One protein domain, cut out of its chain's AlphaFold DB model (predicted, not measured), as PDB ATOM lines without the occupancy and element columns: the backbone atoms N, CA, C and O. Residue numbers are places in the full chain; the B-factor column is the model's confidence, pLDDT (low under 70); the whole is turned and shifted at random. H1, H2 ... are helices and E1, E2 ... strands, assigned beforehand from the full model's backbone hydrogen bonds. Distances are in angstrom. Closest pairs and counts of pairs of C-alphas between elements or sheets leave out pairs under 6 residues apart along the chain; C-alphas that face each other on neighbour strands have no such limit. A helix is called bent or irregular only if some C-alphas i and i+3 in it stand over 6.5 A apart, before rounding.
ATOM      1  N   GLU A 144     142.087 175.748 166.797       95.00
ATOM      2  CA  GLU A 144     141.396 177.022 167.076       95.00
ATOM      3  C   GLU A 144     140.663 176.946 168.431       95.00
ATOM      4  O   GLU A 144     140.927 177.718 169.362       95.00
ATOM      5  N   LYS A 145     139.795 175.935 168.578       92.19
ATOM      6  CA  LYS A 145     138.989 175.693 169.785       92.19
ATOM      7  C   LYS A 145     139.891 175.480 171.011       92.19
ATOM      8  O   LYS A 145     139.659 176.080 172.061       92.19
ATOM      9  N   ARG A 146     140.974 174.706 170.862       92.38
ATOM     10  CA  ARG A 146     141.989 174.490 171.912       92.38
ATOM     11  C   ARG A 146     142.797 175.750 172.261       92.38
ATOM     12  O   ARG A 146     143.117 175.966 173.429       92.38
ATOM     13  N   THR A 147     143.116 176.594 171.279       96.62
ATOM     14  CA  THR A 147     143.818 177.876 171.478       96.62
ATOM     15  C   THR A 147     142.989 178.808 172.353       96.62
ATOM     16  O   THR A 147     143.509 179.399 173.301       96.62
ATOM     17  N   LYS A 148     141.681 178.876 172.093       94.62
ATOM     18  CA  LYS A 148     140.729 179.608 172.930       94.62
ATOM     19  C   LYS A 148     140.642 179.033 174.349       94.62
ATOM     20  O   LYS A 148     140.808 179.796 175.300       94.62
ATOM     21  N   ASP A 149     140.459 177.716 174.503       92.19
ATOM     22  CA  ASP A 149     140.430 177.043 175.818       92.19
ATOM     23  C   ASP A 149     141.684 177.375 176.657       92.19
ATOM     24  O   ASP A 149     141.591 177.721 177.838       92.19
ATOM     25  N   ALA A 150     142.869 177.304 176.041       95.75
ATOM     26  CA  ALA A 150     144.145 177.595 176.691       95.75
ATOM     27  C   ALA A 150     144.284 179.067 177.105       95.75
ATOM     28  O   ALA A 150     144.803 179.348 178.188       95.75
ATOM     29  N   TRP A 151     143.805 180.009 176.286       98.00
ATOM     30  CA  TRP A 151     143.828 181.432 176.627       98.00
ATOM     31  C   TRP A 151     142.812 181.807 177.709       98.00
ATOM     32  O   TRP A 151     143.174 182.548 178.624       98.00
ATOM     33  N   GLU A 152     141.595 181.255 177.680       96.44
ATOM     34  CA  GLU A 152     140.607 181.436 178.754       96.44
ATOM     35  C   GLU A 152     141.111 180.848 180.085       96.44
ATOM     36  O   GLU A 152     140.892 181.436 181.149       96.44
ATOM     37  N   ALA A 153     141.831 179.720 180.050       95.19
ATOM     38  CA  ALA A 153     142.486 179.152 181.227       95.19
ATOM     39  C   ALA A 153     143.691 179.983 181.700       95.19
ATOM     40  O   ALA A 153     143.874 180.159 182.905       95.19
ATOM     41  N   PHE A 154     144.505 180.521 180.784       97.50
ATOM     42  CA  PHE A 154     145.638 181.376 181.144       97.50
ATOM     43  C   PHE A 154     145.160 182.683 181.786       97.50
ATOM     44  O   PHE A 154     145.688 183.063 182.825       97.50
ATOM     45  N   GLU A 155     144.125 183.331 181.242       97.44
ATOM     46  CA  GLU A 155     143.538 184.560 181.800       97.44
ATOM     47  C   GLU A 155     143.020 184.369 183.238       97.44
ATOM     48  O   GLU A 155     143.193 185.252 184.078       97.44
ATOM     49  N   GLN A 156     142.454 183.200 183.558       96.12
ATOM     50  CA  GLN A 156     142.023 182.862 184.922       96.12
ATOM     51  C   GLN A 156     143.192 182.678 185.906       96.12
ATOM     52  O   GLN A 156     143.038 182.939 187.100       96.12
ATOM     53  N   GLU A 157     144.353 182.229 185.424       94.38
ATOM     54  CA  GLU A 157     145.537 181.925 186.238       94.38
ATOM     55  C   GLU A 157     146.552 183.095 186.278       94.38
ATOM     56  O   GLU A 157     147.427 183.123 187.148       94.38
ATOM     57  N   GLU A 158     146.445 184.076 185.369       95.44
ATOM     58  CA  GLU A 158     147.481 185.087 185.086       95.44
ATOM     59  C   GLU A 158     147.873 185.921 186.313       95.44
ATOM     60  O   GLU A 158     149.056 186.142 186.575       95.44
ATOM     61  N   ALA A 159     146.889 186.333 187.114       96.00
ATOM     62  CA  ALA A 159     147.122 187.191 188.270       96.00
ATOM     63  C   ALA A 159     147.873 186.463 189.395       96.00
ATOM     64  O   ALA A 159     148.694 187.074 190.084       96.00
ATOM     65  N   GLU A 160     147.629 185.158 189.566       95.94
ATOM     66  CA  GLU A 160     148.358 184.339 190.537       95.94
ATOM     67  C   GLU A 160     149.734 183.927 189.989       95.94
ATOM     68  O   GLU A 160     150.697 183.892 190.750       95.94
ATOM     69  N   LEU A 161     149.873 183.710 188.673       95.81
ATOM     70  CA  LEU A 161     151.176 183.521 188.019       95.81
ATOM     71  C   LEU A 161     152.104 184.723 188.245       95.81
ATOM     72  O   LEU A 161     153.230 184.534 188.706       95.81
ATOM     73  N   ARG A 162     151.619 185.952 188.014       95.38
ATOM     74  CA  ARG A 162     152.380 187.180 188.307       95.38
ATOM     75  C   ARG A 162     152.741 187.278 189.789       95.38
ATOM     76  O   ARG A 162     153.907 187.465 190.109       95.38
ATOM     77  N   GLN A 163     151.789 187.042 190.696       95.31
ATOM     78  CA  GLN A 163     152.061 187.063 192.139       95.31
ATOM     79  C   GLN A 163     153.124 186.028 192.563       95.31
ATOM     80  O   GLN A 163     153.933 186.304 193.451       95.31
ATOM     81  N   LEU A 164     153.138 184.837 191.958       95.00
ATOM     82  CA  LEU A 164     154.152 183.812 192.221       95.00
ATOM     83  C   LEU A 164     155.539 184.241 191.707       95.00
ATOM     84  O   LEU A 164     156.532 184.013 192.393       95.00
ATOM     85  N   MET A 165     155.610 184.915 190.556       93.81
ATOM     86  CA  MET A 165     156.856 185.493 190.034       93.81
ATOM     87  C   MET A 165     157.365 186.641 190.927       93.81
ATOM     88  O   MET A 165     158.521 186.618 191.341       93.81
ATOM     89  N   ASP A 166     156.487 187.564 191.334       93.69
ATOM     90  CA  ASP A 166     156.798 188.700 192.225       93.69
ATOM     91  C   ASP A 166     157.317 188.275 193.612       93.69
ATOM     92  O   ASP A 166     157.951 189.060 194.323       93.69
ATOM     93  N   THR A 167     156.997 187.050 194.041       91.94
ATOM     94  CA  THR A 167     157.341 186.515 195.369       91.94
ATOM     95  C   THR A 167     158.523 185.543 195.360       91.94
ATOM     96  O   THR A 167     158.794 184.935 196.397       91.94
ATOM     97  N   ASP A 168     159.240 185.428 194.232       84.00
ATOM     98  CA  ASP A 168     160.355 184.484 194.019       84.00
ATOM     99  C   ASP A 168     159.951 183.039 194.382       84.00
ATOM    100  O   ASP A 168     160.657 182.296 195.073       84.00
ATOM    101  N   ALA A 169     158.738 182.648 193.969       91.31
ATOM    102  CA  ALA A 169     158.240 181.296 194.180       91.31
ATOM    103  C   ALA A 169     159.086 180.280 193.385       91.31
ATOM    104  O   ALA A 169     159.549 180.592 192.284       91.31
ATOM    105  N   PRO A 170     159.263 179.039 193.887       93.19
ATOM    106  CA  PRO A 170     160.064 178.024 193.208       93.19
ATOM    107  C   PRO A 170     159.670 177.860 191.733       93.19
ATOM    108  O   PRO A 170     158.494 177.677 191.409       93.19
ATOM    109  N   ARG A 171     160.656 177.953 190.826       88.19
ATOM    110  CA  ARG A 171     160.431 178.012 189.369       88.19
ATOM    111  C   ARG A 171     159.601 176.836 188.848       88.19
ATOM    112  O   ARG A 171     158.826 177.011 187.916       88.19
ATOM    113  N   ASP A 172     159.734 175.658 189.447       91.94
ATOM    114  CA  ASP A 172     158.927 174.477 189.145       91.94
ATOM    115  C   ASP A 172     157.427 174.705 189.397       91.94
ATOM    116  O   ASP A 172     156.615 174.310 188.564       91.94
ATOM    117  N   VAL A 173     157.048 175.414 190.466       93.69
ATOM    118  CA  VAL A 173     155.648 175.770 190.762       93.69
ATOM    119  C   VAL A 173     155.093 176.728 189.705       93.69
ATOM    120  O   VAL A 173     154.008 176.490 189.173       93.69
ATOM    121  N   VAL A 174     155.852 177.774 189.354       95.19
ATOM    122  CA  VAL A 174     155.445 178.768 188.341       95.19
ATOM    123  C   VAL A 174     155.296 178.111 186.963       95.19
ATOM    124  O   VAL A 174     154.243 178.214 186.333       95.19
ATOM    125  N   MET A 175     156.319 177.371 186.521       94.12
ATOM    126  CA  MET A 175     156.323 176.693 185.220       94.12
ATOM    127  C   MET A 175     155.232 175.619 185.133       94.12
ATOM    128  O   MET A 175     154.573 175.526 184.101       94.12
ATOM    129  N   THR A 176     154.991 174.845 186.199       93.00
ATOM    130  CA  THR A 176     153.911 173.838 186.231       93.00
ATOM    131  C   THR A 176     152.541 174.490 186.073       93.00
ATOM    132  O   THR A 176     151.699 173.981 185.334       93.00
ATOM    133  N   ARG A 177     152.309 175.638 186.724       93.75
ATOM    134  CA  ARG A 177     151.020 176.334 186.646       93.75
ATOM    135  C   ARG A 177     150.771 176.965 185.278       93.75
ATOM    136  O   ARG A 177     149.677 176.802 184.748       93.75
ATOM    137  N   ALA A 178     151.772 177.605 184.674       95.44
ATOM    138  CA  ALA A 178     151.647 178.123 183.311       95.44
ATOM    139  C   ALA A 178     151.454 176.979 182.297       95.44
ATOM    140  O   ALA A 178     150.558 177.031 181.457       95.44
ATOM    141  N   ARG A 179     152.228 175.891 182.440       94.88
ATOM    142  CA  ARG A 179     152.125 174.698 181.591       94.88
ATOM    143  C   ARG A 179     150.738 174.056 181.649       94.88
ATOM    144  O   ARG A 179     150.259 173.654 180.603       94.88
ATOM    145  N   LYS A 180     150.077 174.020 182.813       90.75
ATOM    146  CA  LYS A 180     148.699 173.511 182.980       90.75
ATOM    147  C   LYS A 180     147.671 174.256 182.107       90.75
ATOM    148  O   LYS A 180     146.743 173.625 181.612       90.75
ATOM    149  N   ALA A 181     147.806 175.574 181.938       93.25
ATOM    150  CA  ALA A 181     146.923 176.342 181.053       93.25
ATOM    151  C   ALA A 181     147.272 176.092 179.577       93.25
ATOM    152  O   ALA A 181     146.401 175.766 178.772       93.25
ATOM    153  N   LEU A 182     148.564 176.157 179.239       95.75
ATOM    154  CA  LEU A 182     149.054 175.933 177.875       95.75
ATOM    155  C   LEU A 182     148.822 174.494 177.377       95.75
ATOM    156  O   LEU A 182     148.656 174.290 176.177       95.75
ATOM    157  N   SER A 183     148.735 173.504 178.272       91.31
ATOM    158  CA  SER A 183     148.476 172.099 177.925       91.31
ATOM    159  C   SER A 183     147.053 171.803 177.440       91.31
ATOM    160  O   SER A 183     146.739 170.654 177.147       91.31
ATOM    161  N   LEU A 184     146.180 172.813 177.363       89.88
ATOM    162  CA  LEU A 184     144.904 172.706 176.649       89.88
ATOM    163  C   LEU A 184     145.082 172.875 175.128       89.88
ATOM    164  O   LEU A 184     144.302 172.305 174.373       89.88
ATOM    165  N   ALA A 185     146.130 173.592 174.694       93.12
ATOM    166  CA  ALA A 185     146.499 173.778 173.287       93.12
ATOM    167  C   ALA A 185     147.645 172.870 172.823       93.12
ATOM    168  O   ALA A 185     147.619 172.397 171.693       93.12
ATOM    169  N   PHE A 186     148.629 172.608 173.685       92.88
ATOM    170  CA  PHE A 186     149.875 171.936 173.306       92.88
ATOM    171  C   PHE A 186     150.138 170.681 174.147       92.88
ATOM    172  O   PHE A 186     150.163 170.771 175.375       92.88
ATOM    173  N   GLN A 187     150.450 169.536 173.533       85.00
ATOM    174  CA  GLN A 187     150.888 168.344 174.271       85.00
ATOM    175  C   GLN A 187     152.237 168.584 174.977       85.00
ATOM    176  O   GLN A 187     152.394 168.229 176.146       85.00
ATOM    177  N   ASP A 188     153.190 169.242 174.305       85.19
ATOM    178  CA  ASP A 188     154.406 169.773 174.936       85.19
ATOM    179  C   ASP A 188     154.756 171.179 174.397       85.19
ATOM    180  O   ASP A 188     155.326 171.322 173.306       85.19
ATOM    181  N   PRO A 189     154.398 172.256 175.125       91.81
ATOM    182  CA  PRO A 189     154.815 173.608 174.787       91.81
ATOM    183  C   PRO A 189     156.220 173.892 175.330       91.81
ATOM    184  O   PRO A 189     156.450 173.875 176.544       91.81
ATOM    185  N   SER A 190     157.150 174.254 174.447       93.19
ATOM    186  CA  SER A 190     158.442 174.810 174.853       93.19
ATOM    187  C   SER A 190     158.321 176.317 175.066       93.19
ATOM    188  O   SER A 190     158.066 177.061 174.122       93.19
ATOM    189  N   PHE A 191     158.485 176.772 176.312       95.75
ATOM    190  CA  PHE A 191     158.351 178.185 176.666       95.75
ATOM    191  C   PHE A 191     159.257 178.623 177.828       95.75
ATOM    192  O   PHE A 191     159.635 177.832 178.697       95.75
ATOM    193  N   GLU A 192     159.555 179.919 177.858       93.88
ATOM    194  CA  GLU A 192     160.212 180.649 178.940       93.88
ATOM    195  C   GLU A 192     159.240 181.676 179.555       93.88
ATOM    196  O   GLU A 192     158.352 182.204 178.882       93.88
ATOM    197  N   LEU A 193     159.417 181.959 180.850       94.19
ATOM    198  CA  LEU A 193     158.719 183.021 181.580       94.19
ATOM    199  C   LEU A 193     159.748 184.012 182.128       94.19
ATOM    200  O   LEU A 193     160.806 183.588 182.601       94.19
ATOM    201  N   GLY A 194     159.426 185.304 182.119       90.62
ATOM    202  CA  GLY A 194     160.303 186.350 182.653       90.62
ATOM    203  C   GLY A 194     159.564 187.622 183.065       90.62
ATOM    204  O   GLY A 194     158.363 187.752 182.843       90.62
ATOM    205  N   GLU A 195     160.295 188.559 183.656       90.50
ATOM    206  CA  GLU A 195     159.834 189.896 184.039       90.50
ATOM    207  C   GLU A 195     160.947 190.902 183.689       90.50
ATOM    208  O   GLU A 195     162.127 190.600 183.878       90.50
ATOM    209  N   GLU A 196     160.595 192.047 183.102       86.19
ATOM    210  CA  GLU A 196     161.503 193.183 182.880       86.19
ATOM    211  C   GLU A 196     160.708 194.496 183.000       86.19
ATOM    212  O   GLU A 196     159.687 194.671 182.332       86.19
ATOM    213  N   ASP A 197     161.179 195.426 183.838       85.88
ATOM    214  CA  ASP A 197     160.597 196.762 184.068       85.88
ATOM    215  C   ASP A 197     159.077 196.782 184.387       85.88
ATOM    216  O   ASP A 197     158.368 197.751 184.099       85.88
ATOM    217  N   GLY A 198     158.559 195.727 185.028       84.62
ATOM    218  CA  GLY A 198     157.147 195.569 185.389       84.62
ATOM    219  C   GLY A 198     156.257 194.999 184.276       84.62
ATOM    220  O   GLY A 198     155.031 195.009 184.419       84.62
ATOM    221  N   ARG A 199     156.845 194.510 183.175       92.94
ATOM    222  CA  ARG A 199     156.166 193.706 182.147       92.94
ATOM    223  C   ARG A 199     156.570 192.243 182.279       92.94
ATOM    224  O   ARG A 199     157.754 191.917 182.344       92.94
ATOM    225  N   TYR A 200     155.581 191.357 182.275       96.12
ATOM    226  CA  TYR A 200     155.796 189.913 182.325       96.12
ATOM    227  C   TYR A 200     155.906 189.377 180.901       96.12
ATOM    228  O   TYR A 200     155.293 189.919 179.985       96.12
ATOM    229  N   LYS A 201     156.687 188.323 180.688       95.75
ATOM    230  CA  LYS A 201     156.954 187.762 179.360       95.75
ATOM    231  C   LYS A 201     156.584 186.289 179.327       95.75
ATOM    232  O   LYS A 201     156.985 185.541 180.217       95.75
ATOM    233  N   LEU A 202     155.862 185.891 178.283       97.12
ATOM    234  CA  LEU A 202     155.634 184.500 177.901       97.12
ATOM    235  C   LEU A 202     156.268 184.304 176.523       97.12
ATOM    236  O   LEU A 202     155.766 184.830 175.535       97.12
ATOM    237  N   ILE A 203     157.397 183.597 176.480       95.62
ATOM    238  CA  ILE A 203     158.219 183.436 175.277       95.62
ATOM    239  C   ILE A 203     158.095 181.991 174.802       95.62
ATOM    240  O   ILE A 203     158.565 181.086 175.487       95.62
ATOM    241  N   PHE A 204     157.484 181.761 173.643       96.38
ATOM    242  CA  PHE A 204     157.447 180.447 173.000       96.38
ATOM    243  C   PHE A 204     158.731 180.193 172.204       96.38
ATOM    244  O   PHE A 204     159.217 181.086 171.510       96.38
ATOM    245  N   LEU A 205     159.269 178.976 172.305       93.31
ATOM    246  CA  LEU A 205     160.571 178.584 171.757       93.31
ATOM    247  C   LEU A 205     160.396 177.530 170.642       93.31
ATOM    248  O   LEU A 205     160.238 176.349 170.968       93.31
ATOM    249  N   PRO A 206     160.391 177.917 169.354       90.25
ATOM    250  CA  PRO A 206     160.313 176.988 168.220       90.25
ATOM    251  C   PRO A 206     161.532 176.057 168.036       90.25
ATOM    252  O   PRO A 206     161.393 175.034 167.376       90.25
ATOM    253  N   GLN A 207     162.705 176.346 168.615       87.62
ATOM    254  CA  GLN A 207     163.871 175.433 168.691       87.62
ATOM    255  C   GLN A 207     164.434 174.908 167.347       87.62
ATOM    256  O   GLN A 207     165.152 173.907 167.315       87.62
ATOM    257  N   GLY A 208     164.160 175.609 166.246       82.69
ATOM    258  CA  GLY A 208     164.633 175.312 164.888       82.69
ATOM    259  C   GLY A 208     163.519 174.863 163.944       82.69
ATOM    260  O   GLY A 208     163.698 174.881 162.728       82.69
ATOM    261  N   ASP A 209     162.356 174.514 164.489       90.62
ATOM    262  CA  ASP A 209     161.200 174.046 163.735       90.62
ATOM    263  C   ASP A 209     160.394 175.243 163.177       90.62
ATOM    264  O   ASP A 209     159.717 175.977 163.909       90.62
ATOM    265  N   LYS A 210     160.464 175.454 161.850       92.00
ATOM    266  CA  LYS A 210     159.672 176.492 161.156       92.00
ATOM    267  C   LYS A 210     158.180 176.137 161.106       92.00
ATOM    268  O   LYS A 210     157.356 177.045 161.050       92.00
ATOM    269  N   VAL A 211     157.808 174.859 161.183       95.38
ATOM    270  CA  VAL A 211     156.406 174.430 161.282       95.38
ATOM    271  C   VAL A 211     155.847 174.830 162.651       95.38
ATOM    272  O   VAL A 211     154.812 175.492 162.717       95.38
ATOM    273  N   ARG A 212     156.584 174.572 163.745       94.56
ATOM    274  CA  ARG A 212     156.253 175.054 165.104       94.56
ATOM    275  C   ARG A 212     156.129 176.573 165.175       94.56
ATOM    276  O   ARG A 212     155.302 177.080 165.932       94.56
ATOM    277  N   LEU A 213     156.921 177.300 164.383       94.19
ATOM    278  CA  LEU A 213     156.860 178.758 164.320       94.19
ATOM    279  C   LEU A 213     155.489 179.266 163.834       94.19
ATOM    280  O   LEU A 213     154.976 180.207 164.439       94.19
ATOM    281  N   PHE A 214     154.859 178.628 162.834       96.00
ATOM    282  CA  PHE A 214     153.476 178.954 162.438       96.00
ATOM    283  C   PHE A 214     152.505 178.769 163.611       96.00
ATOM    284  O   PHE A 214     151.715 179.665 163.905       96.00
ATOM    285  N   VAL A 215     152.600 177.635 164.313       96.75
ATOM    286  CA  VAL A 215     151.711 177.300 165.439       96.75
ATOM    287  C   VAL A 215     151.827 178.325 166.572       96.75
ATOM    288  O   VAL A 215     150.820 178.805 167.099       96.75
ATOM    289  N   TYR A 216     153.053 178.703 166.946       96.38
ATOM    290  CA  TYR A 216     153.272 179.688 168.004       96.38
ATOM    291  C   TYR A 216     152.907 181.117 167.575       96.38
ATOM    292  O   TYR A 216     152.361 181.854 168.398       96.38
ATOM    293  N   ALA A 217     153.116 181.503 166.310       95.38
ATOM    294  CA  ALA A 217     152.663 182.794 165.783       95.38
ATOM    295  C   ALA A 217     151.126 182.917 165.803       95.38
ATOM    296  O   ALA A 217     150.593 183.924 166.277       95.38
ATOM    297  N   TYR A 218     150.410 181.867 165.391       96.44
ATOM    298  CA  TYR A 218     148.950 181.797 165.492       96.44
ATOM    299  C   TYR A 218     148.468 181.942 166.943       96.44
ATOM    300  O   TYR A 218     147.617 182.785 167.248       96.44
ATOM    301  N   PHE A 219     149.056 181.172 167.864       97.31
ATOM    302  CA  PHE A 219     148.693 181.210 169.281       97.31
ATOM    303  C   PHE A 219     148.964 182.590 169.914       97.31
ATOM    304  O   PHE A 219     148.148 183.091 170.689       97.31
ATOM    305  N   GLN A 220     150.074 183.244 169.552       96.50
ATOM    306  CA  GLN A 220     150.428 184.603 169.984       96.50
ATOM    307  C   GLN A 220     149.415 185.654 169.502       96.50
ATOM    308  O   GLN A 220     149.013 186.530 170.282       96.50
ATOM    309  N   ALA A 221     148.991 185.579 168.234       95.25
ATOM    310  CA  ALA A 221     148.016 186.504 167.660       95.25
ATOM    311  C   ALA A 221     146.722 186.520 168.494       95.25
ATOM    312  O   ALA A 221     146.279 187.589 168.931       95.25
ATOM    313  N   HIS A 222     146.226 185.331 168.843       96.94
ATOM    314  CA  HIS A 222     144.984 185.097 169.584       96.94
ATOM    315  C   HIS A 222     145.001 185.483 171.075       96.94
ATOM    316  O   HIS A 222     143.949 185.482 171.713       96.94
ATOM    317  N   ALA A 223     146.148 185.869 171.651       97.44
ATOM    318  CA  ALA A 223     146.230 186.197 173.079       97.44
ATOM    319  C   ALA A 223     145.261 187.340 173.493       97.44
ATOM    320  O   ALA A 223     145.298 188.408 172.864       97.44
ATOM    321  N   PRO A 224     144.436 187.190 174.551       97.50
ATOM    322  CA  PRO A 224     143.440 188.188 174.947       97.50
ATOM    323  C   PRO A 224     144.014 189.572 175.270       97.50
ATOM    324  O   PRO A 224     145.127 189.714 175.779       97.50
ATOM    325  N   ALA A 225     143.218 190.622 175.043       97.50
ATOM    326  CA  ALA A 225     143.604 192.007 175.343       97.50
ATOM    327  C   ALA A 225     143.854 192.256 176.848       97.50
ATOM    328  O   ALA A 225     144.679 193.094 177.211       97.50
ATOM    329  N   SER A 226     143.165 191.510 177.713       96.75
ATOM    330  CA  SER A 226     143.358 191.457 179.167       96.75
ATOM    331  C   SER A 226     144.713 190.863 179.553       96.75
ATOM    332  O   SER A 226     145.429 191.457 180.356       96.75
ATOM    333  N   VAL A 227     145.116 189.753 178.926       97.31
ATOM    334  CA  VAL A 227     146.453 189.160 179.094       97.31
ATOM    335  C   VAL A 227     147.527 190.120 178.570       97.31
ATOM    336  O   VAL A 227     148.445 190.477 179.310       97.31
ATOM    337  N   LYS A 228     147.366 190.645 177.346       96.94
ATOM    338  CA  LYS A 228     148.280 191.620 176.711       96.94
ATOM    339  C   LYS A 228     148.478 192.913 177.533       96.94
ATOM    340  O   LYS A 228     149.504 193.587 177.390       96.94
ATOM    341  N   ALA A 229     147.554 193.256 178.438       95.81
ATOM    342  CA  ALA A 229     147.688 194.402 179.344       95.81
ATOM    343  C   ALA A 229     148.830 194.251 180.371       95.81
ATOM    344  O   ALA A 229     149.424 195.257 180.761       95.81
ATOM    345  N   PHE A 230     149.189 193.020 180.757       96.12
ATOM    346  CA  PHE A 230     150.281 192.735 181.704       96.12
ATOM    347  C   PHE A 230     151.435 191.937 181.081       96.12
ATOM    348  O   PHE A 230     152.583 192.102 181.501       96.12
ATOM    349  N   TRP A 231     151.136 191.114 180.074       97.44
ATOM    350  CA  TRP A 231     152.066 190.177 179.454       97.44
ATOM    351  C   TRP A 231     152.458 190.593 178.034       97.44
ATOM    352  O   TRP A 231     151.607 190.917 177.205       97.44
ATOM    353  N   ASP A 232     153.748 190.506 177.735       95.56
ATOM    354  CA  ASP A 232     154.282 190.415 176.382       95.56
ATOM    355  C   ASP A 232     154.340 188.935 175.984       95.56
ATOM    356  O   ASP A 232     155.156 188.164 176.498       95.56
ATOM    357  N   VAL A 233     153.443 188.529 175.083       96.44
ATOM    358  CA  VAL A 233     153.462 187.195 174.467       96.44
ATOM    359  C   VAL A 233     154.357 187.269 173.234       96.44
ATOM    360  O   VAL A 233     154.121 188.084 172.342       96.44
ATOM    361  N   ILE A 234     155.406 186.454 173.210       94.50
ATOM    362  CA  ILE A 234     156.540 186.544 172.284       94.50
ATOM    363  C   ILE A 234     156.777 185.165 171.658       94.50
ATOM    364  O   ILE A 234     156.616 184.143 172.324       94.50
ATOM    365  N   VAL A 235     157.193 185.137 170.393       94.50
ATOM    366  CA  VAL A 235     157.571 183.917 169.671       94.50
ATOM    367  C   VAL A 235     159.018 184.051 169.210       94.50
ATOM    368  O   VAL A 235     159.382 185.047 168.588       94.50
ATOM    369  N   GLY A 236     159.841 183.059 169.547       92.19
ATOM    370  CA  GLY A 236     161.291 183.119 169.403       92.19
ATOM    371  C   GLY A 236     161.950 183.953 170.505       92.19
ATOM    372  O   GLY A 236     161.546 185.084 170.801       92.19
TER     373      GLY A 236
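What this domain is: This is residues 144 to 236 of the 1056 residues of an uncharacterized protein of Lachnospiraceae bacterium (UniProt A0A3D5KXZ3). What shape do these atoms make? A small sheet of three strands is a wall with helices over one face: H3 covers E3, the hairpin of H1b and H2 sits toward E1, and the first arm of the long bent helix H1, H1a, stands off the sheet and touches H2. What is it built of? The 93 printed residues hold four named helices and three named strands, in the order H1 H2 E1 E2 H3 H4 E3; the class is mixed, and the mixed sheet runs E1 E2 E3. How large is it? It is compact, with a radius of gyration of the C-alphas of 12.4 A and spans of 36 by 26 by 23 A.

Where its parts are: Where does the first helix run? H1, residues 144 to 166, was assigned as one helix by its hydrogen bonds but is bent, with C-alphas 156 and 159 7.5 A apart. H1a, residues 144 to 156, begins at C-alpha 144 (141.396, 177.022, 167.076) and is 18.8 A long; H1b, residues 159 to 166, is 10.6 A long. What follows? H2 is residues 171 to 182, 16.3 A; E1 is 191 to 196, 16.5 A; E2 is 199 to 204, 16.2 A. H3 is residues 210 to 221, 16.7 A; H4 is 225 to 228, 4.9 A; E3 is 231 to 235, 12.9 A, ending at C-alpha 235 (157.571, 183.917, 169.671).

How they stand to each other: How are the strands joined? E1 and E2 form an antiparallel hairpin, with N 194 and O 201 3.1 A apart; E2 and E3 are parallel, with N 232 and O 200 2.8 A apart. E2, H3, H4 and E3 form a strand-helix-strand unit, two parallel neighbour strands with helices between, and its crossover is right-handed. Which helices are on the sheet? H1b, H2 and H3 on one face make two layers, a sheet and its helices; H3 is over E3 at a height of 6.2 A over the sheet, with the C-alphas of Gln 220 and Val 233 closest at 6.0 A, and H4 only grazes the sheet. Where is H1a? It is not on the sheet, and touches H2 opposite ways at a steep tilt of 42 degrees, the closest C-alphas being Phe 154 and Ala 181, 5.2 A. What of the helix backbones? Every O i to N i+4 pair is within hydrogen-bond range in H1a, H1b and H3, and 7 of 8 are in H2; H4 is too short for such a pair.

The domain as a whole: How far does it reach? The two C-alphas farthest apart, those of Thr 167 and Val 211, are 36.2 A apart. Are there cuts, long links or weak places? The printed part has no cut and no long link, and no printed residue is under 70 in pLDDT.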